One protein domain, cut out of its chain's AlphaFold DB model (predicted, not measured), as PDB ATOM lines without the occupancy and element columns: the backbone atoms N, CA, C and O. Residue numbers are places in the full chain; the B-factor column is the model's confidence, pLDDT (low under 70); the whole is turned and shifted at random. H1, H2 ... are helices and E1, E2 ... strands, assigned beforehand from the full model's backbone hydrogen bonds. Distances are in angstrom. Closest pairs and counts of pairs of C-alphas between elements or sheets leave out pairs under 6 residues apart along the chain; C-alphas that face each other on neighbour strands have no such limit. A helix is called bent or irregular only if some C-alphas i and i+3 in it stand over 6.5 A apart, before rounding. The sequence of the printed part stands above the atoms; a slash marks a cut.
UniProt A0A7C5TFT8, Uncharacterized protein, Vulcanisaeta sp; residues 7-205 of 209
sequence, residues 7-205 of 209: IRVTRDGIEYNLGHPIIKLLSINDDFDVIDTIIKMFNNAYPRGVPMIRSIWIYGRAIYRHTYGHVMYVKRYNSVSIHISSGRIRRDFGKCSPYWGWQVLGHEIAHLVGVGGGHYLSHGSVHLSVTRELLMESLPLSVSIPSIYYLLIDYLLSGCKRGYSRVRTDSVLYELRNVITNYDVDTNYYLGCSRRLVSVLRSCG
ATOM      1  N   ILE A   7      36.390 -20.163 -52.018       88.06
ATOM      2  CA  ILE A   7      34.941 -20.204 -52.181       88.06
ATOM      3  C   ILE A   7      34.322 -19.856 -50.830       88.06
ATOM      4  O   ILE A   7      34.727 -20.413 -49.809       88.06
ATOM      5  N   ARG A   8      33.373 -18.919 -50.835       92.88
ATOM      6  CA  ARG A   8      32.635 -18.493 -49.646       92.88
ATOM      7  C   ARG A   8      31.169 -18.838 -49.815       92.88
ATOM      8  O   ARG A   8      30.576 -18.450 -50.818       92.88
ATOM      9  N   VAL A   9      30.608 -19.541 -48.842       92.88
ATOM     10  CA  VAL A   9      29.189 -19.906 -48.810       92.88
ATOM     11  C   VAL A   9      28.650 -19.647 -47.416       92.88
ATOM     12  O   VAL A   9      29.288 -20.003 -46.432       92.88
ATOM     13  N   THR A  10      27.475 -19.034 -47.323       93.19
ATOM     14  CA  THR A  10      26.761 -18.885 -46.055       93.19
ATOM     15  C   THR A  10      25.541 -19.788 -46.072       93.19
ATOM     16  O   THR A  10      24.720 -19.702 -46.983       93.19
ATOM     17  N   ARG A  11      25.413 -20.647 -45.062       89.25
ATOM     18  CA  ARG A  11      24.278 -21.558 -44.903       89.25
ATOM     19  C   ARG A  11      23.868 -21.589 -43.441       89.25
ATOM     20  O   ARG A  11      24.724 -21.750 -42.577       89.25
ATOM     21  N   ASP A  12      22.582 -21.372 -43.179       86.88
ATOM     22  CA  ASP A  12      21.989 -21.410 -41.835       86.88
ATOM     23  C   ASP A  12      22.729 -20.522 -40.809       86.88
ATOM     24  O   ASP A  12      22.886 -20.861 -39.641       86.88
ATOM     25  N   GLY A  13      23.217 -19.359 -41.265       87.75
ATOM     26  CA  GLY A  13      23.960 -18.401 -40.435       87.75
ATOM     27  C   GLY A  13      25.437 -18.747 -40.196       87.75
ATOM     28  O   GLY A  13      26.099 -18.046 -39.430       87.75
ATOM     29  N   ILE A  14      25.963 -19.783 -40.857       93.50
ATOM     30  CA  ILE A  14      27.355 -20.235 -40.756       93.50
ATOM     31  C   ILE A  14      28.110 -19.885 -42.037       93.50
ATOM     32  O   ILE A  14      27.647 -20.169 -43.142       93.50
ATOM     33  N   GLU A  15      29.285 -19.277 -41.896       96.31
ATOM     34  CA  GLU A  15      30.165 -18.932 -43.012       96.31
ATOM     35  C   GLU A  15      31.182 -20.049 -43.291       96.31
ATOM     36  O   GLU A  15      32.045 -20.342 -42.465       96.31
ATOM     37  N   TYR A  16      31.129 -20.639 -44.478       95.69
ATOM     38  CA  TYR A  16      32.065 -21.647 -44.965       95.69
ATOM     39  C   TYR A  16      33.056 -20.999 -45.935       95.69
ATOM     40  O   TYR A  16      32.684 -20.549 -47.018       95.69
ATOM     41  N   ASN A  17      34.333 -20.974 -45.558       95.69
ATOM     42  CA  ASN A  17      35.448 -20.472 -46.354       95.69
ATOM     43  C   ASN A  17      36.344 -21.639 -46.777       95.69
ATOM     44  O   ASN A  17      37.128 -22.167 -45.985       95.69
ATOM     45  N   LEU A  18      36.253 -22.040 -48.042       94.44
ATOM     46  CA  LEU A  18      36.934 -23.219 -48.570       94.44
ATOM     47  C   LEU A  18      38.016 -22.811 -49.564       94.44
ATOM     48  O   LEU A  18      37.743 -22.174 -50.581       94.44
ATOM     49  N   GLY A  19      39.263 -23.190 -49.295       92.25
ATOM     50  CA  GLY A  19      40.351 -22.943 -50.231       92.25
ATOM     51  C   GLY A  19      40.147 -23.739 -51.521       92.25
ATOM     52  O   GLY A  19      39.863 -24.936 -51.481       92.25
ATOM     53  N   HIS A  20      40.379 -23.125 -52.681       90.81
ATOM     54  CA  HIS A  20      40.259 -23.814 -53.972       90.81
ATOM     55  C   HIS A  20      41.048 -25.147 -54.071       90.81
ATOM     56  O   HIS A  20      40.532 -26.105 -54.657       90.81
ATOM     57  N   PRO A  21      42.249 -25.298 -53.462       92.38
ATOM     58  CA  PRO A  21      42.949 -26.585 -53.443       92.38
ATOM     59  C   PRO A  21      42.185 -27.719 -52.742       92.38
ATOM     60  O   PRO A  21      42.397 -28.878 -53.098       92.38
ATOM     61  N   ILE A  22      41.317 -27.396 -51.774       94.81
ATOM     62  CA  ILE A  22      40.464 -28.356 -51.060       94.81
ATOM     63  C   ILE A  22      39.339 -28.834 -51.958       94.81
ATOM     64  O   ILE A  22      39.187 -30.035 -52.133       94.81
ATOM     65  N   ILE A  23      38.626 -27.910 -52.601       92.75
ATOM     66  CA  ILE A  23      37.552 -28.248 -53.544       92.75
ATOM     67  C   ILE A  23      38.081 -29.175 -54.630       92.75
ATOM     68  O   ILE A  23      37.549 -30.256 -54.861       92.75
ATOM     69  N   LYS A  24      39.224 -28.808 -55.216       92.12
ATOM     70  CA  LYS A  24      39.874 -29.651 -56.211       92.12
ATOM     71  C   LYS A  24      40.232 -31.021 -55.625       92.12
ATOM     72  O   LYS A  24      40.242 -31.999 -56.366       92.12
ATOM     73  N   LEU A  25      40.729 -31.081 -54.377       95.12
ATOM     74  CA  LEU A  25      41.199 -32.328 -53.744       95.12
ATOM     75  C   LEU A  25      40.040 -33.290 -53.532       95.12
ATOM     76  O   LEU A  25      40.204 -34.465 -53.816       95.12
ATOM     77  N   LEU A  26      38.924 -32.778 -53.025       96.06
ATOM     78  CA  LEU A  26      37.767 -33.557 -52.607       96.06
ATOM     79  C   LEU A  26      36.817 -33.901 -53.764       96.06
ATOM     80  O   LEU A  26      35.982 -34.786 -53.616       96.06
ATOM     81  N   SER A  27      36.947 -33.234 -54.911       93.62
ATOM     82  CA  SER A  27      36.177 -33.559 -56.112       93.62
ATOM     83  C   SER A  27      36.493 -34.979 -56.607       93.62
ATOM     84  O   SER A  27      37.656 -35.361 -56.764       93.62
ATOM     85  N   ILE A  28      35.427 -35.752 -56.820       89.50
ATOM     86  CA  ILE A  28      35.453 -37.133 -57.326       89.50
ATOM     87  C   ILE A  28      35.154 -37.149 -58.830       89.50
ATOM     88  O   ILE A  28      35.814 -37.852 -59.591       89.50
ATOM     89  N   ASN A  29      34.178 -36.345 -59.242       85.94
ATOM     90  CA  ASN A  29      33.790 -36.049 -60.615       85.94
ATOM     91  C   ASN A  29      33.202 -34.622 -60.659       85.94
ATOM     92  O   ASN A  29      33.149 -33.947 -59.621       85.94
ATOM     93  N   ASP A  30      32.797 -34.168 -61.844       78.12
ATOM     94  CA  ASP A  30      32.282 -32.807 -62.046       78.12
ATOM     95  C   ASP A  30      30.914 -32.574 -61.374       78.12
ATOM     96  O   ASP A  30      30.609 -31.443 -61.004       78.12
ATOM     97  N   ASP A  31      30.141 -33.639 -61.128       78.44
ATOM     98  CA  ASP A  31      28.799 -33.578 -60.528       78.44
ATOM     99  C   ASP A  31      28.801 -33.700 -58.990       78.44
ATOM    100  O   ASP A  31      27.760 -33.588 -58.340       78.44
ATOM    101  N   PHE A  32      29.958 -33.963 -58.377       87.38
ATOM    102  CA  PHE A  32      30.056 -34.154 -56.934       87.38
ATOM    103  C   PHE A  32      30.073 -32.807 -56.201       87.38
ATOM    104  O   PHE A  32      31.096 -32.111 -56.190       87.38
ATOM    105  N   ASP A  33      28.976 -32.465 -55.517       93.12
ATOM    106  CA  ASP A  33      28.897 -31.233 -54.727       93.12
ATOM    107  C   ASP A  33      29.703 -31.336 -53.423       93.12
ATOM    108  O   ASP A  33      29.249 -31.811 -52.376       93.12
ATOM    109  N   VAL A  34      30.951 -30.873 -53.499       94.19
ATOM    110  CA  VAL A  34      31.879 -30.843 -52.367       94.19
ATOM    111  C   VAL A  34      31.358 -29.956 -51.235       94.19
ATOM    112  O   VAL A  34      31.556 -30.296 -50.070       94.19
ATOM    113  N   ILE A  35      30.734 -28.819 -51.545       93.31
ATOM    114  CA  ILE A  35      30.368 -27.822 -50.535       93.31
ATOM    115  C   ILE A  35      29.185 -28.332 -49.725       93.31
ATOM    116  O   ILE A  35      29.274 -28.382 -48.496       93.31
ATOM    117  N   ASP A  36      28.130 -28.787 -50.399       94.19
ATOM    118  CA  ASP A  36      26.945 -29.333 -49.737       94.19
ATOM    119  C   ASP A  36      27.286 -30.576 -48.917       94.19
ATOM    120  O   ASP A  36      26.793 -30.752 -47.801       94.19
ATOM    121  N   THR A  37      28.213 -31.402 -49.403       96.38
ATOM    122  CA  THR A  37      28.709 -32.558 -48.651       96.38
ATOM    123  C   THR A  37      29.445 -32.146 -47.370       96.38
ATOM    124  O   THR A  37      29.248 -32.764 -46.322       96.38
ATOM    125  N   ILE A  38      30.277 -31.097 -47.415       96.00
ATOM    126  CA  ILE A  38      30.955 -30.561 -46.221       96.00
ATOM    127  C   ILE A  38      29.925 -30.029 -45.221       96.00
ATOM    128  O   ILE A  38      30.005 -30.354 -44.036       96.00
ATOM    129  N   ILE A  39      28.948 -29.247 -45.689       95.31
ATOM    130  CA  ILE A  39      27.865 -28.707 -44.854       95.31
ATOM    131  C   ILE A  39      27.101 -29.854 -44.184       95.31
ATOM    132  O   ILE A  39      26.917 -29.854 -42.967       95.31
ATOM    133  N   LYS A  40      26.716 -30.874 -44.956       96.06
ATOM    134  CA  LYS A  40      26.039 -32.070 -44.448       96.06
ATOM    135  C   LYS A  40      26.864 -32.779 -43.372       96.06
ATOM    136  O   LYS A  40      26.314 -33.175 -42.350       96.06
ATOM    137  N   MET A  41      28.179 -32.892 -43.559       96.06
ATOM    138  CA  MET A  41      29.065 -33.515 -42.574       96.06
ATOM    139  C   MET A  41      29.134 -32.737 -41.258       96.06
ATOM    140  O   MET A  41      29.082 -33.349 -40.193       96.06
ATOM    141  N   PHE A  42      29.185 -31.403 -41.302       94.38
ATOM    142  CA  PHE A  42      29.075 -30.582 -40.091       94.38
ATOM    143  C   PHE A  42      27.704 -30.720 -39.423       94.38
ATOM    144  O   PHE A  42      27.640 -30.882 -38.205       94.38
ATOM    145  N   ASN A  43      26.624 -30.753 -40.207       93.62
ATOM    146  CA  ASN A  43      25.271 -30.962 -39.690       93.62
ATOM    147  C   ASN A  43      25.122 -32.306 -38.964       93.62
ATOM    148  O   ASN A  43      24.537 -32.347 -37.886       93.62
ATOM    149  N   ASN A  44      25.722 -33.377 -39.487       95.12
ATOM    150  CA  ASN A  44      25.755 -34.688 -38.829       95.12
ATOM    151  C   ASN A  44      26.657 -34.713 -37.580       95.12
ATOM    152  O   ASN A  44      26.487 -35.554 -36.696       95.12
ATOM    153  N   ALA A  45      27.614 -33.788 -37.478       92.62
ATOM    154  CA  ALA A  45      28.513 -33.685 -36.336       92.62
ATOM    155  C   ALA A  45      27.919 -32.874 -35.167       92.62
ATOM    156  O   ALA A  45      28.233 -33.172 -34.011       92.62
ATOM    157  N   TYR A  46      27.034 -31.896 -35.413       91.06
ATOM    158  CA  TYR A  46      26.426 -31.081 -34.345       91.06
ATOM    159  C   TYR A  46      25.694 -31.893 -33.265       91.06
ATOM    160  O   TYR A  46      26.002 -31.683 -32.088       91.06
ATOM    161  N   PRO A  47      24.815 -32.867 -33.594       89.31
ATOM    162  CA  PRO A  47      24.150 -33.697 -32.585       89.31
ATOM    163  C   PRO A  47      25.116 -34.497 -31.704       89.31
ATOM    164  O   PRO A  47      24.746 -34.938 -30.620       89.31
ATOM    165  N   ARG A  48      26.368 -34.667 -32.145       88.81
ATOM    166  CA  ARG A  48      27.417 -35.402 -31.431       88.81
ATOM    167  C   ARG A  48      28.203 -34.502 -30.459       88.81
ATOM    168  O   ARG A  48      29.161 -34.944 -29.836       88.81
ATOM    169  N   GLY A  49      27.815 -33.235 -30.295       85.38
ATOM    170  CA  GLY A  49      28.437 -32.313 -29.338       85.38
ATOM    171  C   GLY A  49      29.557 -31.447 -29.920       85.38
ATOM    172  O   GLY A  49      30.394 -30.938 -29.166       85.38
ATOM    173  N   VAL A  50      29.586 -31.262 -31.245       88.06
ATOM    174  CA  VAL A  50      30.332 -30.151 -31.859       88.06
ATOM    175  C   VAL A  50      29.676 -28.836 -31.409       88.06
ATOM    176  O   VAL A  50      28.452 -28.719 -31.483       88.06
ATOM    177  N   PRO A  51      30.440 -27.843 -30.915       85.19
ATOM    178  CA  PRO A  51      29.870 -26.570 -30.480       85.19
ATOM    179  C   PRO A  51      29.220 -25.831 -31.652       85.19
ATOM    180  O   PRO A  51      29.571 -26.054 -32.806       85.19
ATOM    181  N   MET A  52      28.313 -24.899 -31.369       85.50
ATOM    182  CA  MET A  52      27.740 -24.045 -32.409       85.50
ATOM    183  C   MET A  52      28.836 -23.168 -33.041       85.50
ATOM    184  O   MET A  52      29.446 -22.337 -32.363       85.50
ATOM    185  N   ILE A  53      29.091 -23.361 -34.336       90.88
ATOM    186  CA  ILE A  53      30.158 -22.687 -35.091       90.88
ATOM    187  C   ILE A  53      29.543 -21.573 -35.938       90.88
ATOM    188  O   ILE A  53      28.529 -21.773 -36.589       90.88
ATOM    189  N   ARG A  54      30.174 -20.399 -35.950       93.44
ATOM    190  CA  ARG A  54      29.797 -19.257 -36.797       93.44
ATOM    191  C   ARG A  54      30.562 -19.216 -38.111       93.44
ATOM    192  O   ARG A  54      30.043 -18.724 -39.105       93.44
ATOM    193  N   SER A  55      31.804 -19.692 -38.115       95.88
ATOM    194  CA  SER A  55      32.621 -19.735 -39.328       95.88
ATOM    195  C   SER A  55      33.530 -20.955 -39.369       95.88
ATOM    196  O   SER A  55      34.142 -21.333 -38.368       95.88
ATOM    197  N   ILE A  56      33.632 -21.558 -40.543       96.25
ATOM    198  CA  ILE A  56      34.442 -22.734 -40.836       96.25
ATOM    199  C   ILE A  56      35.404 -22.359 -41.951       96.25
ATOM    200  O   ILE A  56      34.994 -21.944 -43.032       96.25
ATOM    201  N   TRP A  57      36.691 -22.538 -41.699       95.94
ATOM    202  CA  TRP A  57      37.754 -22.274 -42.655       95.94
ATOM    203  C   TRP A  57      38.479 -23.574 -42.972       95.94
ATOM    204  O   TRP A  57      38.989 -24.224 -42.062       95.94
ATOM    205  N   ILE A  58      38.557 -23.952 -44.250       95.88
ATOM    206  CA  ILE A  58      39.276 -25.157 -44.682       95.88
ATOM    207  C   ILE A  58      40.402 -24.784 -45.648       95.88
ATOM    208  O   ILE A  58      40.179 -24.360 -46.785       95.88
ATOM    209  N   TYR A  59      41.639 -24.961 -45.186       92.44
ATOM    210  CA  TYR A  59      42.867 -24.559 -45.867       92.44
ATOM    211  C   TYR A  59      43.524 -25.740 -46.575       92.44
ATOM    212  O   TYR A  59      43.749 -26.790 -45.982       92.44
ATOM    213  N   GLY A  60      43.978 -25.521 -47.812       88.25
ATOM    214  CA  GLY A  60      44.731 -26.497 -48.612       88.25
ATOM    215  C   GLY A  60      46.185 -26.744 -48.193       88.25
ATOM    216  O   GLY A  60      46.927 -27.375 -48.955       88.25
ATOM    217  N   ARG A  61      46.613 -26.239 -47.031       85.19
ATOM    218  CA  ARG A  61      47.981 -26.348 -46.515       85.19
ATOM    219  C   ARG A  61      47.957 -26.588 -45.007       85.19
ATOM    220  O   ARG A  61      47.497 -25.721 -44.267       85.19
ATOM    221  N   ALA A  62      48.518 -27.713 -44.559       76.25
ATOM    222  CA  ALA A  62      48.851 -27.905 -43.150       76.25
ATOM    223  C   ALA A  62      50.243 -27.344 -42.834       76.25
ATOM    224  O   ALA A  62      51.156 -27.381 -43.664       76.25
ATOM    225  N   ILE A  63      50.384 -26.799 -41.626       64.19
ATOM    226  CA  ILE A  63      51.623 -26.193 -41.123       64.19
ATOM    227  C   ILE A  63      52.610 -27.288 -40.689       64.19
ATOM    228  O   ILE A  63      53.817 -27.174 -40.909       64.19
ATOM    229  N   TYR A  64      52.099 -28.387 -40.132       65.88
ATOM    230  CA  TYR A  64      52.915 -29.486 -39.627       65.88
ATOM    231  C   TYR A  64      53.371 -30.410 -40.758       65.88
ATOM    232  O   TYR A  64      52.570 -31.039 -41.446       65.88
ATOM    233  N   ARG A  65      54.694 -30.541 -40.925       61.78
ATOM    234  CA  ARG A  65      55.307 -31.347 -41.999       61.78
ATOM    235  C   ARG A  65      54.958 -32.837 -41.931       61.78
ATOM    236  O   ARG A  65      55.063 -33.524 -42.945       61.78
ATOM    237  N   HIS A  66      54.565 -33.334 -40.761       69.06
ATOM    238  CA  HIS A  66      54.355 -34.761 -40.529       69.06
ATOM    239  C   HIS A  66      52.894 -35.206 -40.642       69.06
ATOM    240  O   HIS A  66      52.678 -36.385 -40.908       69.06
ATOM    241  N   THR A  67      51.911 -34.303 -40.589       77.50
ATOM    242  CA  THR A  67      50.482 -34.665 -40.648       77.50
ATOM    243  C   THR A  67      49.867 -34.396 -42.026       77.50
ATOM    244  O   THR A  67      50.391 -33.614 -42.832       77.50
ATOM    245  N   TYR A  68      48.768 -35.088 -42.336       88.56
ATOM    246  CA  TYR A  68      47.944 -34.787 -43.513       88.56
ATOM    247  C   TYR A  68      46.847 -33.763 -43.209       88.56
ATOM    248  O   TYR A  68      46.461 -33.035 -44.123       88.56
ATOM    249  N   GLY A  69      46.413 -33.673 -41.951       91.19
ATOM    250  CA  GLY A  69      45.411 -32.740 -41.450       91.19
ATOM    251  C   GLY A  69      45.787 -32.171 -40.076       91.19
ATOM    252  O   GLY A  69      46.742 -32.636 -39.445       91.19
ATOM    253  N   HIS A  70      45.112 -31.098 -39.674       89.75
ATOM    254  CA  HIS A  70      44.843 -30.760 -38.273       89.75
ATOM    255  C   HIS A  70      43.646 -29.804 -38.209       89.75
ATOM    256  O   HIS A  70      43.427 -29.027 -39.145       89.75
ATOM    257  N   VAL A  71      42.926 -29.800 -37.092       91.56
ATOM    258  CA  VAL A  71      41.867 -28.830 -36.799       91.56
ATOM    259  C   VAL A  71      42.198 -27.976 -35.578       91.56
ATOM    260  O   VAL A  71      42.895 -28.392 -34.655       91.56
ATOM    261  N   MET A  72      41.691 -26.748 -35.579       91.06
ATOM    262  CA  MET A  72      41.717 -25.831 -34.450       91.06
ATOM    263  C   MET A  72      40.322 -25.251 -34.239       91.06
ATOM    264  O   MET A  72      39.719 -24.716 -35.169       91.06
ATOM    265  N   TYR A  73      39.833 -25.301 -33.001       90.56
ATOM    266  CA  TYR A  73      38.631 -24.584 -32.590       90.56
ATOM    267  C   TYR A  73      39.010 -23.308 -31.835       90.56
ATOM    268  O   TYR A  73      39.636 -23.352 -30.776       90.56
ATOM    269  N   VAL A  74      38.614 -22.154 -32.366       88.56
ATOM    270  CA  VAL A  74      38.867 -20.841 -31.773       88.56
ATOM    271  C   VAL A  74      37.614 -20.377 -31.035       88.56
ATOM    272  O   VAL A  74      36.783 -19.642 -31.573       88.56
ATOM    273  N   LYS A  75      37.499 -20.795 -29.767       85.88
ATOM    274  CA  LYS A  75      36.335 -20.543 -28.894       85.88
ATOM    275  C   LYS A  75      35.900 -19.075 -28.853       85.88
ATOM    276  O   LYS A  75      34.711 -18.797 -28.880       85.88
ATOM    277  N   ARG A  76      36.845 -18.125 -28.839       87.62
ATOM    278  CA  ARG A  76      36.539 -16.679 -28.799       87.62
ATOM    279  C   ARG A  76      35.669 -16.213 -29.972       87.62
ATOM    280  O   ARG A  76      34.874 -15.296 -29.802       87.62
ATOM    281  N   TYR A  77      35.835 -16.824 -31.143       89.00
ATOM    282  CA  TYR A  77      35.130 -16.437 -32.366       89.00
ATOM    283  C   TYR A  77      34.077 -17.465 -32.792       89.00
ATOM    284  O   TYR A  77      33.456 -17.284 -33.838       89.00
ATOM    285  N   ASN A  78      33.887 -18.539 -32.012       90.31
ATOM    286  CA  ASN A  78      33.130 -19.727 -32.414       90.31
ATOM    287  C   ASN A  78      33.506 -20.156 -33.839       90.31
ATOM    288  O   ASN A  78      32.645 -20.323 -34.699       90.31
ATOM    289  N   SER A  79      34.809 -20.236 -34.108       94.19
ATOM    290  CA  SER A  79      35.340 -20.478 -35.448       94.19
ATOM    291  C   SER A  79      36.157 -21.759 -35.476       94.19
ATOM    292  O   SER A  79      36.857 -22.074 -34.513       94.19
ATOM    293  N   VAL A  80      36.075 -22.494 -36.577       94.94
ATOM    294  CA  VAL A  80      36.857 -23.703 -36.826       94.94
ATOM    295  C   VAL A  80      37.813 -23.454 -37.979       94.94
ATOM    296  O   VAL A  80      37.428 -22.915 -39.014       94.94
ATOM    297  N   SER A  81      39.056 -23.893 -37.809       94.25
ATOM    298  CA  SER A  81      40.095 -23.872 -38.833       94.25
ATOM    299  C   SER A  81      40.601 -25.289 -39.070       94.25
ATOM    300  O   SER A  81      41.261 -25.858 -38.206       94.25
ATOM    301  N   ILE A  82      40.290 -25.869 -40.227       95.25
ATOM    302  CA  ILE A  82      40.769 -27.184 -40.663       95.25
ATOM    303  C   ILE A  82      41.850 -26.975 -41.720       95.25
ATOM    304  O   ILE A  82      41.654 -26.278 -42.712       95.25
ATOM    305  N   HIS A  83      42.999 -27.609 -41.550       94.38
ATOM    306  CA  HIS A  83      44.131 -27.478 -42.454       94.38
ATOM    307  C   HIS A  83      44.514 -28.836 -43.028       94.38
ATOM    308  O   HIS A  83      45.071 -29.670 -42.322       94.38
ATOM    309  N   ILE A  84      44.299 -29.033 -44.327       94.44
ATOM    310  CA  ILE A  84      44.563 -30.292 -45.030       94.44
ATOM    311  C   ILE A  84      45.710 -30.084 -46.018       94.44
ATOM    312  O   ILE A  84      45.669 -29.198 -46.869       94.44
ATOM    313  N   SER A  85      46.740 -30.926 -45.955       92.81
ATOM    314  CA  SER A  85      47.917 -30.897 -46.833       92.81
ATOM    315  C   SER A  85      47.608 -31.385 -48.255       92.81
ATOM    316  O   SER A  85      48.147 -32.394 -48.712       92.81
ATOM    317  N   SER A  86      46.772 -30.649 -48.988       92.75
ATOM    318  CA  SER A  86      46.228 -31.056 -50.292       92.75
ATOM    319  C   SER A  86      47.292 -31.479 -51.314       92.75
ATOM    320  O   SER A  86      47.183 -32.543 -51.921       92.75
ATOM    321  N   GLY A  87      48.368 -30.702 -51.467       90.12
ATOM    322  CA  GLY A  87      49.461 -31.027 -52.391       90.12
ATOM    323  C   GLY A  87      50.222 -32.299 -52.006       90.12
ATOM    324  O   GLY A  87      50.610 -33.076 -52.877       90.12
ATOM    325  N   ARG A  88      50.393 -32.550 -50.701       88.12
ATOM    326  CA  ARG A  88      51.027 -33.775 -50.200       88.12
ATOM    327  C   ARG A  88      50.130 -34.983 -50.455       88.12
ATOM    328  O   ARG A  88      50.626 -35.965 -50.987       88.12
ATOM    329  N   ILE A  89      48.840 -34.888 -50.133       91.38
ATOM    330  CA  ILE A  89      47.873 -35.974 -50.347       91.38
ATOM    331  C   ILE A  89      47.818 -36.341 -51.836       91.38
ATOM    332  O   ILE A  89      47.938 -37.506 -52.189       91.38
ATOM    333  N   ARG A  90      47.747 -35.360 -52.740       91.12
ATOM    334  CA  ARG A  90      47.783 -35.627 -54.190       91.12
ATOM    335  C   ARG A  90      49.043 -36.340 -54.649       91.12
ATOM    336  O   ARG A  90      48.959 -37.283 -55.425       91.12
ATOM    337  N   ARG A  91      50.205 -35.881 -54.187       87.94
ATOM    338  CA  ARG A  91      51.486 -36.499 -54.541       87.94
ATOM    339  C   ARG A  91      51.594 -37.914 -53.987       87.94
ATOM    340  O   ARG A  91      52.091 -38.797 -54.673       87.94
ATOM    341  N   ASP A  92      51.167 -38.106 -52.745       85.81
ATOM    342  CA  ASP A  92      51.344 -39.366 -52.045       85.81
ATOM    343  C   ASP A  92      50.289 -40.398 -52.489       85.81
ATOM    344  O   ASP A  92      50.630 -41.571 -52.522       85.81
ATOM    345  N   PHE A  93      49.076 -40.007 -52.909       87.44
ATOM    346  CA  PHE A  93      47.963 -40.932 -53.223       87.44
ATOM    347  C   PHE A  93      47.427 -40.882 -54.663       87.44
ATOM    348  O   PHE A  93      46.530 -41.651 -55.014       87.44
ATOM    349  N   GLY A  94      47.953 -39.993 -55.510       87.50
ATOM    350  CA  GLY A  94      47.639 -39.945 -56.938       87.50
ATOM    351  C   GLY A  94      46.136 -39.861 -57.224       87.50
ATOM    352  O   GLY A  94      45.433 -38.998 -56.690       87.50
ATOM    353  N   LYS A  95      45.637 -40.780 -58.059       88.00
ATOM    354  CA  LYS A  95      44.219 -40.846 -58.459       88.00
ATOM    355  C   LYS A  95      43.258 -41.153 -57.300       88.00
ATOM    356  O   LYS A  95      42.099 -40.779 -57.377       88.00
ATOM    357  N   CYS A  96      43.741 -41.751 -56.209       90.38
ATOM    358  CA  CYS A  96      42.939 -42.008 -55.008       90.38
ATOM    359  C   CYS A  96      43.007 -40.876 -53.967       90.38
ATOM    360  O   CYS A  96      42.432 -40.984 -52.883       90.38
ATOM    361  N   SER A  97      43.700 -39.774 -54.279       93.12
ATOM    362  CA  SER A  97      43.808 -38.623 -53.378       93.12
ATOM    363  C   SER A  97      42.479 -38.032 -52.889       93.12
ATOM    364  O   SER A  97      42.478 -37.577 -51.744       93.12
ATOM    365  N   PRO A  98      41.357 -38.067 -53.639       95.44
ATOM    366  CA  PRO A  98      40.084 -37.575 -53.118       95.44
ATOM    367  C   PRO A  98      39.559 -38.366 -51.921       95.44
ATOM    368  O   PRO A  98      39.181 -37.761 -50.922       95.44
ATOM    369  N   TYR A  99      39.610 -39.700 -51.962       95.44
ATOM    370  CA  TYR A  99      39.154 -40.553 -50.856       95.44
ATOM    371  C   TYR A  99      40.012 -40.362 -49.602       95.44
ATOM    372  O   TYR A  99      39.502 -40.276 -48.486       95.44
ATOM    373  N   TRP A 100      41.329 -40.202 -49.784       93.62
ATOM    374  CA  TRP A 100      42.205 -39.824 -48.675       93.62
ATOM    375  C   TRP A 100      41.900 -38.402 -48.171       93.62
ATOM    376  O   TRP A 100      41.988 -38.120 -46.982       93.62
ATOM    377  N   GLY A 101      41.529 -37.475 -49.053       96.00
ATOM    378  CA  GLY A 101      41.094 -36.136 -48.662       96.00
ATOM    379  C   GLY A 101      39.835 -36.164 -47.793       96.00
ATOM    380  O   GLY A 101      39.814 -35.526 -46.742       96.00
ATOM    381  N   TRP A 102      38.823 -36.936 -48.199       97.75
ATOM    382  CA  TRP A 102      37.572 -37.094 -47.457       97.75
ATOM    383  C   TRP A 102      37.781 -37.752 -46.100       97.75
ATOM    384  O   TRP A 102      37.237 -37.258 -45.115       97.75
ATOM    385  N   GLN A 103      38.612 -38.798 -46.015       95.69
ATOM    386  CA  GLN A 103      38.903 -39.418 -44.721       95.69
ATOM    387  C   GLN A 103      39.618 -38.448 -43.772       95.69
ATOM    388  O   GLN A 103      39.213 -38.342 -42.620       95.69
ATOM    389  N   VAL A 104      40.594 -37.663 -44.264       95.19
ATOM    390  CA  VAL A 104      41.258 -36.636 -43.440       95.19
ATOM    391  C   VAL A 104      40.247 -35.589 -42.984       95.19
ATOM    392  O   VAL A 104      40.240 -35.228 -41.817       95.19
ATOM    393  N   LEU A 105      39.371 -35.104 -43.866       97.44
ATOM    394  CA  LEU A 105      38.366 -34.121 -43.468       97.44
ATOM    395  C   LEU A 105      37.428 -34.669 -42.380       97.44
ATOM    396  O   LEU A 105      37.222 -33.998 -41.372       97.44
ATOM    397  N   GLY A 106      36.894 -35.880 -42.564       97.06
ATOM    398  CA  GLY A 106      36.041 -36.527 -41.566       97.06
ATOM    399  C   GLY A 106      36.767 -36.739 -40.237       97.06
ATOM    400  O   GLY A 106      36.200 -36.467 -39.182       97.06
ATOM    401  N   HIS A 107      38.036 -37.152 -40.290       94.94
ATOM    402  CA  HIS A 107      38.907 -37.311 -39.125       94.94
ATOM    403  C   HIS A 107      39.067 -35.992 -38.363       94.94
ATOM    404  O   HIS A 107      38.876 -35.938 -37.152       94.94
ATOM    405  N   GLU A 108      39.373 -34.902 -39.067       93.62
ATOM    406  CA  GLU A 108      39.529 -33.587 -38.447       93.62
ATOM    407  C   GLU A 108      38.205 -33.033 -37.893       93.62
ATOM    408  O   GLU A 108      38.202 -32.333 -36.887       93.62
ATOM    409  N   ILE A 109      37.058 -33.355 -38.494       95.06
ATOM    410  CA  ILE A 109      35.749 -32.977 -37.937       95.06
ATOM    411  C   ILE A 109      35.427 -33.808 -36.687       95.06
ATOM    412  O   ILE A 109      34.914 -33.261 -35.710       95.06
ATOM    413  N   ALA A 110      35.770 -35.098 -36.663       93.31
ATOM    414  CA  ALA A 110      35.552 -35.962 -35.503       93.31
ATOM    415  C   ALA A 110      36.315 -35.484 -34.256       93.31
ATOM    416  O   ALA A 110      35.832 -35.648 -33.139       93.31
ATOM    417  N   HIS A 111      37.450 -34.809 -34.420       90.38
ATOM    418  CA  HIS A 111      38.152 -34.156 -33.317       90.38
ATOM    419  C   HIS A 111      37.347 -33.049 -32.615       90.38
ATOM    420  O   HIS A 111      37.577 -32.776 -31.436       90.38
ATOM    421  N   LEU A 112      36.402 -32.415 -33.316       89.69
ATOM    422  CA  LEU A 112      35.537 -31.370 -32.761       89.69
ATOM    423  C   LEU A 112      34.379 -31.933 -31.931       89.69
ATOM    424  O   LEU A 112      33.746 -31.196 -31.171       89.69
ATOM    425  N   VAL A 113      34.073 -33.220 -32.088       84.38
ATOM    426  CA  VAL A 113      33.008 -33.892 -31.344       84.38
ATOM    427  C   VAL A 113      33.396 -33.919 -29.857       84.38
ATOM    428  O   VAL A 113      34.531 -34.221 -29.493       84.38
ATOM    429  N   GLY A 114      32.468 -33.524 -28.984       68.75
ATOM    430  CA  GLY A 114      32.712 -33.376 -27.542       68.75
ATOM    431  C   GLY A 114      33.368 -32.055 -27.109       68.75
ATOM    432  O   GLY A 114      33.386 -31.761 -25.909       68.75
ATOM    433  N   VAL A 115      33.821 -31.200 -28.040       73.38
ATOM    434  CA  VAL A 115      34.416 -29.888 -27.704       73.38
ATOM    435  C   VAL A 115      33.395 -28.956 -27.057       73.38
ATOM    436  O   VAL A 115      33.761 -28.157 -26.192       73.38
ATOM    437  N   GLY A 116      32.106 -29.092 -27.389       58.09
ATOM    438  CA  GLY A 116      31.020 -28.376 -26.713       58.09
ATOM    439  C   GLY A 116      30.942 -28.668 -25.209       58.09
ATOM    440  O   GLY A 116      30.517 -27.803 -24.448       58.09
ATOM    441  N   GLY A 117      31.427 -29.836 -24.775       56.31
ATOM    442  CA  GLY A 117      31.560 -30.234 -23.370       56.31
ATOM    443  C   GLY A 117      32.945 -29.981 -22.760       56.31
ATOM    444  O   GLY A 117      33.180 -30.380 -21.627       56.31
ATOM    445  N   GLY A 118      33.872 -29.336 -23.480       59.53
ATOM    446  CA  GLY A 118      35.229 -29.044 -22.996       59.53
ATOM    447  C   GLY A 118      36.263 -30.149 -23.236       59.53
ATOM    448  O   GLY A 118      37.378 -30.049 -22.726       59.53
ATOM    449  N   HIS A 119      35.933 -31.172 -24.028       64.12
ATOM    450  CA  HIS A 119      36.824 -32.295 -24.316       64.12
ATOM    451  C   HIS A 119      37.212 -32.338 -25.791       64.12
ATOM    452  O   HIS A 119      36.384 -32.133 -26.668       64.12
ATOM    453  N   TYR A 120      38.476 -32.640 -26.069       67.19
ATOM    454  CA  TYR A 120      38.923 -32.960 -27.420       67.19
ATOM    455  C   TYR A 120      38.970 -34.477 -27.557       67.19
ATOM    456  O   TYR A 120      39.588 -35.143 -26.719       67.19
ATOM    457  N   LEU A 121      38.328 -35.037 -28.582       72.19
ATOM    458  CA  LEU A 121      38.389 -36.478 -28.802       72.19
ATOM    459  C   LEU A 121      39.803 -36.868 -29.222       72.19
ATOM    460  O   LEU A 121      40.260 -36.554 -30.324       72.19
ATOM    461  N   SER A 122      40.506 -37.550 -28.321       76.38
ATOM    462  CA  SER A 122      41.795 -38.154 -28.621       76.38
ATOM    463  C   SER A 122      41.621 -39.329 -29.580       76.38
ATOM    464  O   SER A 122      40.552 -39.935 -29.699       76.38
ATOM    465  N   HIS A 123      42.698 -39.663 -30.283       80.12
ATOM    466  CA  HIS A 123      42.715 -40.819 -31.163       80.12
ATOM    467  C   HIS A 123      42.470 -42.111 -30.374       80.12
ATOM    468  O   HIS A 123      43.300 -42.511 -29.559       80.12
ATOM    469  N   GLY A 124      41.339 -42.756 -30.647       78.12
ATOM    470  CA  GLY A 124      40.889 -43.983 -29.996       78.12
ATOM    471  C   GLY A 124      39.727 -44.628 -30.752       78.12
ATOM    472  O   GLY A 124      39.366 -44.184 -31.846       78.12
ATOM    473  N   SER A 125      39.134 -45.677 -30.173       81.38
ATOM    474  CA  SER A 125      38.014 -46.413 -30.784       81.38
ATOM    475  C   SER A 125      36.797 -45.521 -31.018       81.38
ATOM    476  O   SER A 125      36.183 -45.597 -32.078       81.38
ATOM    477  N   VAL A 126      36.503 -44.618 -30.077       85.81
ATOM    478  CA  VAL A 126      35.412 -43.638 -30.200       85.81
ATOM    479  C   VAL A 126      35.649 -42.704 -31.385       85.81
ATOM    480  O   VAL A 126      34.772 -42.558 -32.228       85.81
ATOM    481  N   HIS A 127      36.852 -42.133 -31.507       89.25
ATOM    482  CA  HIS A 127      37.199 -41.266 -32.638       89.25
ATOM    483  C   HIS A 127      37.085 -42.003 -33.980       89.25
ATOM    484  O   HIS A 127      36.556 -41.451 -34.943       89.25
ATOM    485  N   LEU A 128      37.535 -43.265 -34.042       89.75
ATOM    486  CA  LEU A 128      37.404 -44.090 -35.244       89.75
ATOM    487  C   LEU A 128      35.929 -44.321 -35.607       89.75
ATOM    488  O   LEU A 128      35.564 -44.132 -36.765       89.75
ATOM    489  N   SER A 129      35.092 -44.690 -34.632       90.75
ATOM    490  CA  SER A 129      33.653 -44.919 -34.842       90.75
ATOM    491  C   SER A 129      32.962 -43.660 -35.348       90.75
ATOM    492  O   SER A 129      32.362 -43.675 -36.417       90.75
ATOM    493  N   VAL A 130      33.156 -42.538 -34.649       92.69
ATOM    494  CA  VAL A 130      32.577 -41.241 -35.022       92.69
ATOM    495  C   VAL A 130      33.016 -40.829 -36.423       92.69
ATOM    496  O   VAL A 130      32.182 -40.419 -37.225       92.69
ATOM    497  N   THR A 131      34.302 -40.971 -36.753       95.38
ATOM    498  CA  THR A 131      34.799 -40.638 -38.094       95.38
ATOM    499  C   THR A 131      34.126 -41.503 -39.162       95.38
ATOM    500  O   THR A 131      33.689 -40.982 -40.185       95.38
ATOM    501  N   ARG A 132      34.008 -42.818 -38.937       95.44
ATOM    502  CA  ARG A 132      33.350 -43.735 -39.883       95.44
ATOM    503  C   ARG A 132      31.882 -43.390 -40.080       95.44
ATOM    504  O   ARG A 132      31.431 -43.334 -41.219       95.44
ATOM    505  N   GLU A 133      31.158 -43.152 -38.995       95.88
ATOM    506  CA  GLU A 133      29.739 -42.807 -39.046       95.88
ATOM    507  C   GLU A 133      29.526 -41.478 -39.777       95.88
ATOM    508  O   GLU A 133      28.713 -41.423 -40.694       95.88
ATOM    509  N   LEU A 134      30.338 -40.450 -39.494       96.81
ATOM    510  CA  LEU A 134      30.294 -39.185 -40.235       96.81
ATOM    511  C   LEU A 134      30.535 -39.386 -41.735       96.81
ATOM    512  O   LEU A 134      29.837 -38.782 -42.550       96.81
ATOM    513  N   LEU A 135      31.494 -40.233 -42.121       97.62
ATOM    514  CA  LEU A 135      31.738 -40.550 -43.529       97.62
ATOM    515  C   LEU A 135      30.535 -41.269 -44.158       97.62
ATOM    516  O   LEU A 135      30.119 -40.884 -45.245       97.62
ATOM    517  N   MET A 136      29.954 -42.267 -43.485       96.94
ATOM    518  CA  MET A 136      28.795 -43.022 -43.988       96.94
ATOM    519  C   MET A 136      27.525 -42.176 -44.103       96.94
ATOM    520  O   MET A 136      26.792 -42.303 -45.077       96.94
ATOM    521  N   GLU A 137      27.255 -41.314 -43.125       96.88
ATOM    522  CA  GLU A 137      26.037 -40.496 -43.071       96.88
ATOM    523  C   GLU A 137      26.091 -39.319 -44.053       96.88
ATOM    524  O   GLU A 137      25.059 -38.829 -44.524       96.88
ATOM    525  N   SER A 138      27.297 -38.845 -44.375       97.25
ATOM    526  CA  SER A 138      27.487 -37.618 -45.154       97.25
ATOM    527  C   SER A 138      27.750 -37.891 -46.629       97.25
ATOM    528  O   SER A 138      27.195 -37.187 -47.472       97.25
ATOM    529  N   LEU A 139      28.539 -38.918 -46.952       97.06
ATOM    530  CA  LEU A 139      28.987 -39.216 -48.313       97.06
ATOM    531  C   LEU A 139      28.138 -40.316 -48.969       97.06
ATOM    532  O   LEU A 139      27.652 -41.210 -48.277       97.06
ATOM    533  N   PRO A 140      28.001 -40.323 -50.307       94.81
ATOM    534  CA  PRO A 140      27.481 -41.492 -51.008       94.81
ATOM    535  C   PRO A 140      28.419 -42.692 -50.820       94.81
ATOM    536  O   PRO A 140      29.634 -42.521 -50.682       94.81
ATOM    537  N   LEU A 141      27.872 -43.912 -50.875       93.69
ATOM    538  CA  LEU A 141      28.624 -45.150 -50.612       93.69
ATOM    539  C   LEU A 141      29.875 -45.311 -51.490       93.69
ATOM    540  O   LEU A 141      30.916 -45.754 -51.010       93.69
ATOM    541  N   SER A 142      29.807 -44.870 -52.749       91.81
ATOM    542  CA  SER A 142      30.931 -44.886 -53.698       91.81
ATOM    543  C   SER A 142      32.124 -44.017 -53.277       91.81
ATOM    544  O   SER A 142      33.215 -44.157 -53.829       91.81
ATOM    545  N   VAL A 143      31.940 -43.126 -52.298       94.88
ATOM    546  CA  VAL A 143      32.982 -42.258 -51.737       94.88
ATOM    547  C   VAL A 143      33.244 -42.587 -50.269       94.88
ATOM    548  O   VAL A 143      34.406 -42.590 -49.854       94.88
ATOM    549  N   SER A 144      32.209 -42.910 -49.487       96.38
ATOM    550  CA  SER A 144      32.353 -43.243 -48.067       96.38
ATOM    551  C   SER A 144      33.173 -44.517 -47.862       96.38
ATOM    552  O   SER A 144      34.116 -44.499 -47.073       96.38
ATOM    553  N   ILE A 145      32.894 -45.591 -48.611       95.25
ATOM    554  CA  ILE A 145      33.562 -46.887 -48.440       95.25
ATOM    555  C   ILE A 145      35.068 -46.794 -48.729       95.25
ATOM    556  O   ILE A 145      35.854 -47.180 -47.856       95.25
ATOM    557  N   PRO A 146      35.528 -46.214 -49.856       94.00
ATOM    558  CA  PRO A 146      36.962 -46.029 -50.089       94.00
ATOM    559  C   PRO A 146      37.627 -45.095 -49.070       94.00
ATOM    560  O   PRO A 146      38.779 -45.302 -48.686       94.00
ATOM    561  N   SER A 147      36.914 -44.071 -48.597       96.12
ATOM    562  CA  SER A 147      37.431 -43.163 -47.565       96.12
ATOM    563  C   SER A 147      37.603 -43.889 -46.227       96.12
ATOM    564  O   SER A 147      38.630 -43.735 -45.571       96.12
ATOM    565  N   ILE A 148      36.653 -44.748 -45.846       96.25
ATOM    566  CA  ILE A 148      36.733 -45.589 -44.642       96.25
ATOM    567  C   ILE A 148      37.842 -46.631 -44.769       96.25
ATOM    568  O   ILE A 148      38.571 -46.854 -43.806       96.25
ATOM    569  N   TYR A 149      38.025 -47.229 -45.947       94.00
ATOM    570  CA  TYR A 149      39.175 -48.091 -46.213       94.00
ATOM    571  C   TYR A 149      40.486 -47.352 -45.899       94.00
ATOM    572  O   TYR A 149      41.304 -47.844 -45.123       94.00
ATOM    573  N   TYR A 150      40.662 -46.131 -46.414       92.62
ATOM    574  CA  TYR A 150      41.866 -45.342 -46.141       92.62
ATOM    575  C   TYR A 150      41.983 -44.852 -44.697       92.62
ATOM    576  O   TYR A 150      43.099 -44.790 -44.189       92.62
ATOM    577  N   LEU A 151      40.873 -44.565 -44.017       93.44
ATOM    578  CA  LEU A 151      40.857 -44.278 -42.582       93.44
ATOM    579  C   LEU A 151      41.406 -45.463 -41.775       93.44
ATOM    580  O   LEU A 151      42.245 -45.288 -40.898       93.44
ATOM    581  N   LEU A 152      40.962 -46.682 -42.082       91.81
ATOM    582  CA  LEU A 152      41.433 -47.888 -41.401       91.81
ATOM    583  C   LEU A 152      42.916 -48.144 -41.694       91.81
ATOM    584  O   LEU A 152      43.672 -48.469 -40.781       91.81
ATOM    585  N   ILE A 153      43.364 -47.912 -42.932       88.25
ATOM    586  CA  ILE A 153      44.791 -47.932 -43.279       88.25
ATOM    587  C   ILE A 153      45.582 -46.895 -42.464       88.25
ATOM    588  O   ILE A 153      46.635 -47.230 -41.926       88.25
ATOM    589  N   ASP A 154      45.084 -45.665 -42.328       86.69
ATOM    590  CA  ASP A 154      45.715 -44.601 -41.534       86.69
ATOM    591  C   ASP A 154      45.901 -45.023 -40.065       86.69
ATOM    592  O   ASP A 154      46.992 -44.893 -39.511       86.69
ATOM    593  N   TYR A 155      44.879 -45.647 -39.473       85.19
ATOM    594  CA  TYR A 155      44.926 -46.195 -38.115       85.19
ATOM    595  C   TYR A 155      45.875 -47.395 -37.963       85.19
ATOM    596  O   TYR A 155      46.503 -47.544 -36.913       85.19
ATOM    597  N   LEU A 156      46.024 -48.242 -38.989       83.44
ATOM    598  CA  LEU A 156      47.014 -49.330 -38.974       83.44
ATOM    599  C   LEU A 156      48.451 -48.791 -38.958       83.44
ATOM    600  O   LEU A 156      49.320 -49.363 -38.299       83.44
ATOM    601  N   LEU A 157      48.711 -47.672 -39.641       78.56
ATOM    602  CA  LEU A 157      50.042 -47.055 -39.696       78.56
ATOM    603  C   LEU A 157      50.499 -46.464 -38.350       78.56
ATOM    604  O   LEU A 157      51.701 -46.261 -38.147       78.56
ATOM    605  N   SER A 158      49.586 -46.255 -37.402       69.69
ATOM    606  CA  SER A 158      49.860 -45.702 -36.069       69.69
ATOM    607  C   SER A 158      50.736 -46.536 -35.167       69.69
ATOM    608  O   SER A 158      51.423 -45.979 -34.310       69.69
ATOM    609  N   GLY A 159      50.759 -47.855 -35.363       62.12
ATOM    610  CA  GLY A 159      51.704 -48.724 -34.661       62.12
ATOM    611  C   GLY A 159      53.156 -48.501 -35.099       62.12
ATOM    612  O   GLY A 159      54.079 -48.818 -34.358       62.12
ATOM    613  N   CYS A 160      53.362 -47.919 -36.284       69.38
ATOM    614  CA  CYS A 160      54.646 -47.871 -36.979       69.38
ATOM    615  C   CYS A 160      55.214 -46.449 -37.139       69.38
ATOM    616  O   CYS A 160      56.431 -46.271 -37.200       69.38
ATOM    617  N   LYS A 161      54.369 -45.409 -37.206       60.06
ATOM    618  CA  LYS A 161      54.810 -44.020 -37.422       60.06
ATOM    619  C   LYS A 161      54.270 -43.059 -36.367       60.06
ATOM    620  O   LYS A 161      53.097 -43.082 -36.013       60.06
ATOM    621  N   ARG A 162      55.135 -42.146 -35.900       53.41
ATOM    622  CA  ARG A 162      54.734 -41.010 -35.049       53.41
ATOM    623  C   ARG A 162      53.748 -40.114 -35.818       53.41
ATOM    624  O   ARG A 162      54.035 -39.752 -36.956       53.41
ATOM    625  N   GLY A 163      52.639 -39.727 -35.179       50.00
ATOM    626  CA  GLY A 163      51.648 -38.791 -35.736       50.00
ATOM    627  C   GLY A 163      50.353 -39.407 -36.289       50.00
ATOM    628  O   GLY A 163      49.634 -38.700 -36.982       50.00
ATOM    629  N   TYR A 164      50.066 -40.678 -35.988       53.31
ATOM    630  CA  TYR A 164      48.876 -41.410 -36.446       53.31
ATOM    631  C   TYR A 164      48.072 -41.990 -35.246       53.31
ATOM    632  O   TYR A 164      48.624 -42.185 -34.156       53.31
ATOM    633  N   SER A 165      46.769 -42.244 -35.432       56.44
ATOM    634  CA  SER A 165      45.765 -42.569 -34.398       56.44
ATOM    635  C   SER A 165      45.853 -43.946 -33.706       56.44
ATOM    636  O   SER A 165      45.810 -44.986 -34.356       56.44
ATOM    637  N   ARG A 166      45.880 -44.003 -32.364       62.41
ATOM    638  CA  ARG A 166      46.056 -45.261 -31.602       62.41
ATOM    639  C   ARG A 166      44.746 -46.026 -31.348       62.41
ATOM    640  O   ARG A 166      43.965 -45.657 -30.480       62.41
ATOM    641  N   VAL A 167      44.555 -47.152 -32.036       67.50
ATOM    642  CA  VAL A 167      43.558 -48.203 -31.728       67.50
ATOM    643  C   VAL A 167      44.260 -49.561 -31.756       67.50
ATOM    644  O   VAL A 167      45.303 -49.698 -32.394       67.50
ATOM    645  N   ARG A 168      43.722 -50.566 -31.050       73.25
ATOM    646  CA  ARG A 168      44.225 -51.947 -31.125       73.25
ATOM    647  C   ARG A 168      44.234 -52.434 -32.576       73.25
ATOM    648  O   ARG A 168      43.188 -52.451 -33.221       73.25
ATOM    649  N   THR A 169      45.400 -52.859 -33.054       76.19
ATOM    650  CA  THR A 169      45.623 -53.289 -34.442       76.19
ATOM    651  C   THR A 169      44.639 -54.371 -34.884       76.19
ATOM    652  O   THR A 169      44.064 -54.245 -35.961       76.19
ATOM    653  N   ASP A 170      44.360 -55.366 -34.039       77.50
ATOM    654  CA  ASP A 170      43.436 -56.461 -34.366       77.50
ATOM    655  C   ASP A 170      42.013 -55.972 -34.654       77.50
ATOM    656  O   ASP A 170      41.370 -56.448 -35.588       77.50
ATOM    657  N   SER A 171      41.534 -54.975 -33.903       81.44
ATOM    658  CA  SER A 171      40.220 -54.369 -34.137       81.44
ATOM    659  C   SER A 171      40.179 -53.642 -35.479       81.44
ATOM    660  O   SER A 171      39.210 -53.764 -36.218       81.44
ATOM    661  N   VAL A 172      41.249 -52.923 -35.831       85.19
ATOM    662  CA  VAL A 172      41.334 -52.223 -37.121       85.19
ATOM    663  C   VAL A 172      41.425 -53.220 -38.280       85.19
ATOM    664  O   VAL A 172      40.774 -53.024 -39.302       85.19
ATOM    665  N   LEU A 173      42.176 -54.316 -38.121       84.81
ATOM    666  CA  LEU A 173      42.266 -55.390 -39.115       84.81
ATOM    667  C   LEU A 173      40.928 -56.112 -39.312       84.81
ATOM    668  O   LEU A 173      40.567 -56.412 -40.448       84.81
ATOM    669  N   TYR A 174      40.193 -56.378 -38.230       86.50
ATOM    670  CA  TYR A 174      38.852 -56.956 -38.297       86.50
ATOM    671  C   TYR A 174      37.895 -56.049 -39.081       86.50
ATOM    672  O   TYR A 174      37.253 -56.497 -40.030       86.50
ATOM    673  N   GLU A 175      37.870 -54.754 -38.762       87.50
ATOM    674  CA  GLU A 175      37.041 -53.783 -39.483       87.50
ATOM    675  C   GLU A 175      37.449 -53.628 -40.947       87.50
ATOM    676  O   GLU A 175      36.590 -53.529 -41.821       87.50
ATOM    677  N   LEU A 176      38.750 -53.656 -41.239       88.69
ATOM    678  CA  LEU A 176      39.246 -53.598 -42.609       88.69
ATOM    679  C   LEU A 176      38.771 -54.808 -43.418       88.69
ATOM    680  O   LEU A 176      38.310 -54.636 -44.543       88.69
ATOM    681  N   ARG A 177      38.821 -56.013 -42.836       86.94
ATOM    682  CA  ARG A 177      38.278 -57.227 -43.465       86.94
ATOM    683  C   ARG A 177      36.781 -57.101 -43.717       86.94
ATOM    684  O   ARG A 177      36.348 -57.394 -44.822       86.94
ATOM    685  N   ASN A 178      36.010 -56.613 -42.747       89.19
ATOM    686  CA  ASN A 178      34.571 -56.413 -42.924       89.19
ATOM    687  C   ASN A 178      34.261 -55.430 -44.055       89.19
ATOM    688  O   ASN A 178      33.379 -55.693 -44.864       89.19
ATOM    689  N   VAL A 179      34.994 -54.317 -44.142       89.38
ATOM    690  CA  VAL A 179      34.819 -53.341 -45.226       89.38
ATOM    691  C   VAL A 179      35.141 -53.966 -46.584       89.38
ATOM    692  O   VAL A 179      34.377 -53.780 -47.524       89.38
ATOM    693  N   ILE A 180      36.232 -54.734 -46.678       87.19
ATOM    694  CA  ILE A 180      36.628 -55.409 -47.920       87.19
ATOM    695  C   ILE A 180      35.566 -56.422 -48.353       87.19
ATOM    696  O   ILE A 180      35.124 -56.377 -49.496       87.19
ATOM    697  N   THR A 181      35.136 -57.297 -47.445       87.50
ATOM    698  CA  THR A 181      34.210 -58.391 -47.761       87.50
ATOM    699  C   THR A 181      32.791 -57.896 -48.030       87.50
ATOM    700  O   THR A 181      32.151 -58.368 -48.963       87.50
ATOM    701  N   ASN A 182      32.283 -56.945 -47.239       90.81
ATOM    702  CA  ASN A 182      30.873 -56.544 -47.317       90.81
ATOM    703  C   ASN A 182      30.581 -55.538 -48.437       90.81
ATOM    704  O   ASN A 182      29.424 -55.388 -48.817       90.81
ATOM    705  N   TYR A 183      31.601 -54.834 -48.938       88.12
ATOM    706  CA  TYR A 183      31.436 -53.790 -49.956       88.12
ATOM    707  C   TYR A 183      32.276 -54.021 -51.219       88.12
ATOM    708  O   TYR A 183      32.411 -53.099 -52.019       88.12
ATOM    709  N   ASP A 184      32.840 -55.221 -51.379       83.44
ATOM    710  CA  ASP A 184      33.631 -55.641 -52.546       83.44
ATOM    711  C   ASP A 184      34.708 -54.616 -52.950       83.44
ATOM    712  O   ASP A 184      34.808 -54.136 -54.081       83.44
ATOM    713  N   VAL A 185      35.498 -54.193 -51.961       84.31
ATOM    714  CA  VAL A 185      36.532 -53.174 -52.170       84.31
ATOM    715  C   VAL A 185      37.696 -53.774 -52.955       84.31
ATOM    716  O   VAL A 185      38.409 -54.641 -52.445       84.31
ATOM    717  N   ASP A 186      37.971 -53.235 -54.149       84.25
ATOM    718  CA  ASP A 186      39.158 -53.586 -54.938       84.25
ATOM    719  C   ASP A 186      40.444 -53.079 -54.261       84.25
ATOM    720  O   ASP A 186      40.971 -51.990 -54.521       84.25
ATOM    721  N   THR A 187      40.968 -53.897 -53.352       81.50
ATOM    722  CA  THR A 187      42.204 -53.604 -52.621       81.50
ATOM    723  C   THR A 187      43.404 -53.419 -53.550       81.50
ATOM    724  O   THR A 187      44.265 -52.588 -53.252       81.50
ATOM    725  N   ASN A 188      43.454 -54.110 -54.695       81.75
ATOM    726  CA  ASN A 188      44.540 -53.970 -55.663       81.75
ATOM    727  C   ASN A 188      44.516 -52.585 -56.309       81.75
ATOM    728  O   ASN A 188      45.566 -51.952 -56.449       81.75
ATOM    729  N   TYR A 189      43.332 -52.071 -56.636       82.69
ATOM    730  CA  TYR A 189      43.169 -50.706 -57.123       82.69
ATOM    731  C   TYR A 189      43.602 -49.669 -56.076       82.69
ATOM    732  O   TYR A 189      44.432 -48.802 -56.374       82.69
ATOM    733  N   TYR A 190      43.091 -49.759 -54.842       80.88
ATOM    734  CA  TYR A 190      43.337 -48.745 -53.805       80.88
ATOM    735  C   TYR A 190      44.768 -48.770 -53.249       80.88
ATOM    736  O   TYR A 190      45.319 -47.710 -52.932       80.88
ATOM    737  N   LEU A 191      45.412 -49.938 -53.181       80.06
ATOM    738  CA  LEU A 191      46.844 -50.044 -52.887       80.06
ATOM    739  C   LEU A 191      47.687 -49.607 -54.094       80.06
ATOM    740  O   LEU A 191      48.656 -48.860 -53.943       80.06
ATOM    741  N   GLY A 192      47.281 -49.991 -55.308       77.31
ATOM    742  CA  GLY A 192      47.941 -49.632 -56.565       77.31
ATOM    743  C   GLY A 192      47.930 -48.132 -56.876       77.31
ATOM    744  O   GLY A 192      48.769 -47.645 -57.634       77.31
ATOM    745  N   CYS A 193      47.040 -47.365 -56.242       79.88
ATOM    746  CA  CYS A 193      47.003 -45.908 -56.324       79.88
ATOM    747  C   CYS A 193      48.239 -45.204 -55.748       79.88
ATOM    748  O   CYS A 193      48.475 -44.035 -56.064       79.88
ATOM    749  N   SER A 194      49.025 -45.874 -54.899       80.19
ATOM    750  CA  SER A 194      50.159 -45.245 -54.233       80.19
ATOM    751  C   SER A 194      51.306 -46.216 -53.972       80.19
ATOM    752  O   SER A 194      51.348 -46.926 -52.968       80.19
ATOM    753  N   ARG A 195      52.339 -46.144 -54.822       79.94
ATOM    754  CA  ARG A 195      53.626 -46.823 -54.570       79.94
ATOM    755  C   ARG A 195      54.221 -46.431 -53.215       79.94
ATOM    756  O   ARG A 195      54.855 -47.248 -52.554       79.94
ATOM    757  N   ARG A 196      53.997 -45.181 -52.788       78.12
ATOM    758  CA  ARG A 196      54.461 -44.679 -51.495       78.12
ATOM    759  C   ARG A 196      53.706 -45.332 -50.339       78.12
ATOM    760  O   ARG A 196      54.353 -45.748 -49.389       78.12
ATOM    761  N   LEU A 197      52.383 -45.459 -50.419       79.25
ATOM    762  CA  LEU A 197      51.570 -46.143 -49.415       79.25
ATOM    763  C   LEU A 197      51.974 -47.610 -49.301       79.25
ATOM    764  O   LEU A 197      52.221 -48.066 -48.194       79.25
ATOM    765  N   VAL A 198      52.132 -48.314 -50.426       82.88
ATOM    766  CA  VAL A 198      52.607 -49.708 -50.443       82.88
ATOM    767  C   VAL A 198      53.978 -49.827 -49.780       82.88
ATOM    768  O   VAL A 198      54.164 -50.665 -48.903       82.88
ATOM    769  N   SER A 199      54.924 -48.952 -50.136       82.62
ATOM    770  CA  SER A 199      56.246 -48.909 -49.502       82.62
ATOM    771  C   SER A 199      56.151 -48.678 -47.991       82.62
ATOM    772  O   SER A 199      56.842 -49.346 -47.224       82.62
ATOM    773  N   VAL A 200      55.263 -47.782 -47.546       78.69
ATOM    774  CA  VAL A 200      55.036 -47.535 -46.120       78.69
ATOM    775  C   VAL A 200      54.422 -48.757 -45.432       78.69
ATOM    776  O   VAL A 200      54.933 -49.168 -44.396       78.69
ATOM    777  N   LEU A 201      53.391 -49.373 -46.006       81.69
ATOM    778  CA  LEU A 201      52.744 -50.562 -45.451       81.69
ATOM    779  C   LEU A 201      53.714 -51.744 -45.329       81.69
ATOM    780  O   LEU A 201      53.727 -52.404 -44.293       81.69
ATOM    781  N   ARG A 202      54.578 -51.958 -46.332       84.06
ATOM    782  CA  ARG A 202      55.669 -52.948 -46.272       84.06
ATOM    783  C   ARG A 202      56.686 -52.616 -45.186       84.06
ATOM    784  O   ARG A 202      57.017 -53.478 -44.384       84.06
ATOM    785  N   SER A 203      57.128 -51.358 -45.096       81.81
ATOM    786  CA  SER A 203      58.064 -50.925 -44.040       81.81
ATOM    787  C   SER A 203      57.495 -51.083 -42.626       81.81
ATOM    788  O   SER A 203      58.250 -51.202 -41.668       81.81
ATOM    789  N   CYS A 204      56.168 -51.094 -42.508       77.69
ATOM    790  CA  CYS A 204      55.444 -51.300 -41.262       77.69
ATOM    791  C   CYS A 204      55.049 -52.766 -41.016       77.69
ATOM    792  O   CYS A 204      54.327 -53.028 -40.060       77.69
ATOM    793  N   GLY A 205      55.473 -53.706 -41.871       77.44
ATOM    794  CA  GLY A 205      55.157 -55.133 -41.746       77.44
ATOM    795  C   GLY A 205      53.679 -55.484 -41.935       77.44
ATOM    796  O   GLY A 205      53.264 -56.576 -41.562       77.44
TER     797      GLY A 205
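Overview. This is residues 7 to 205 of the 209 residues of an uncharacterized protein of Vulcanisaeta sp (UniProt A0A7C5TFT8). A twisted sheet of five strands makes one end of the domain, with H2 and the sharply kinked H3 over one of its faces. Beyond H3, the helices H4, H5 and H6 fold back and forth side by side, and H6, H7 and H8 lie at the end opposite the sheet. The printed part has 199 residues with eight named helices and five named strands, in the order E1 E2 H1 H2 E3 E4 E5, then H3 to H8; the class is mixed. The sheet, E1 E2 E3 E5 E4, is mixed, and the whole is compact, with a radius of gyration of the C-alphas of 15.9 A and spans of 46 by 37 by 33 A.

Arrangement. E1, residues 7 to 11, and E2, residues 14 to 19, form an antiparallel hairpin, with N 9 and O 16 2.9 A apart, within hydrogen-bond range. H1, residues 20 to 26, only grazes the sheet. H2, residues 34 to 48, has a height over the sheet of 10.1 A and runs slantwise, at 47 degrees to E2 on the local plane. E3, residues 55 to 59, is parallel to E2, with N 17 and O 56 at 2.8 A; E2, H1, H2 and E3 make a strand-helix-strand unit, parallel strands joined through helices, with a left-handed crossover. E4, residues 69 to 74, and E5, residues 79 to 84, form an antiparallel hairpin, with N 72 and O 81 at 2.8 A; E5 is parallel to E3, with N 57 and O 80 at 2.8 A. H3, residues 86 to 110, is on the same face as H2, two layers of sheet and helices, and runs along E4 at 27 degrees on the local plane. H4, residues 125 to 138, and H5, residues 141 to 157, form a helical hairpin, closest at C-alphas 135 and 144, 5.3 A. H5 and H6, residues 169 to 183, form another, closest at C-alphas 152 and 172, 6.1 A. H3, the hub, touches H5 about perpendicular at 89 degrees, with C-alphas 99 and 147 closest at 4.5 A. H7, residues 187 to 192, and H8, residues 195 to 203, only just touch, only at the corner, with 3 pairs of C-alphas within 8 A. Every O i to N i+4 pair is within hydrogen-bond range in H1, H4, H6, H7 and H8; H2 has 9 of 11, H3 17 of 21 and H5 12 of 13.

Along the chain. E1 begins at C-alpha 7, (34.941, -20.204, -52.181). From first to last C-alpha, H2 measures 21.9 A, H5 24.1 A and H6 21.0 A. H3 is irregular, with C-alphas 92 and 95 9.7 A apart, and H2 only just, with C-alphas 44 and 47 at 6.52 A. H8 ends at C-alpha 203, (58.064, -50.925, -44.040).

Size, cuts and confidence. The C-alphas farthest apart, of Gly 13 and Gly 205, are 48.2 A apart. The printed part has no cut; the links H3 to H4 and H5 to H6 are long. The model's pLDDT is under 70 at residues 63 to 66, 114, 116 to 120 and 158 to 167.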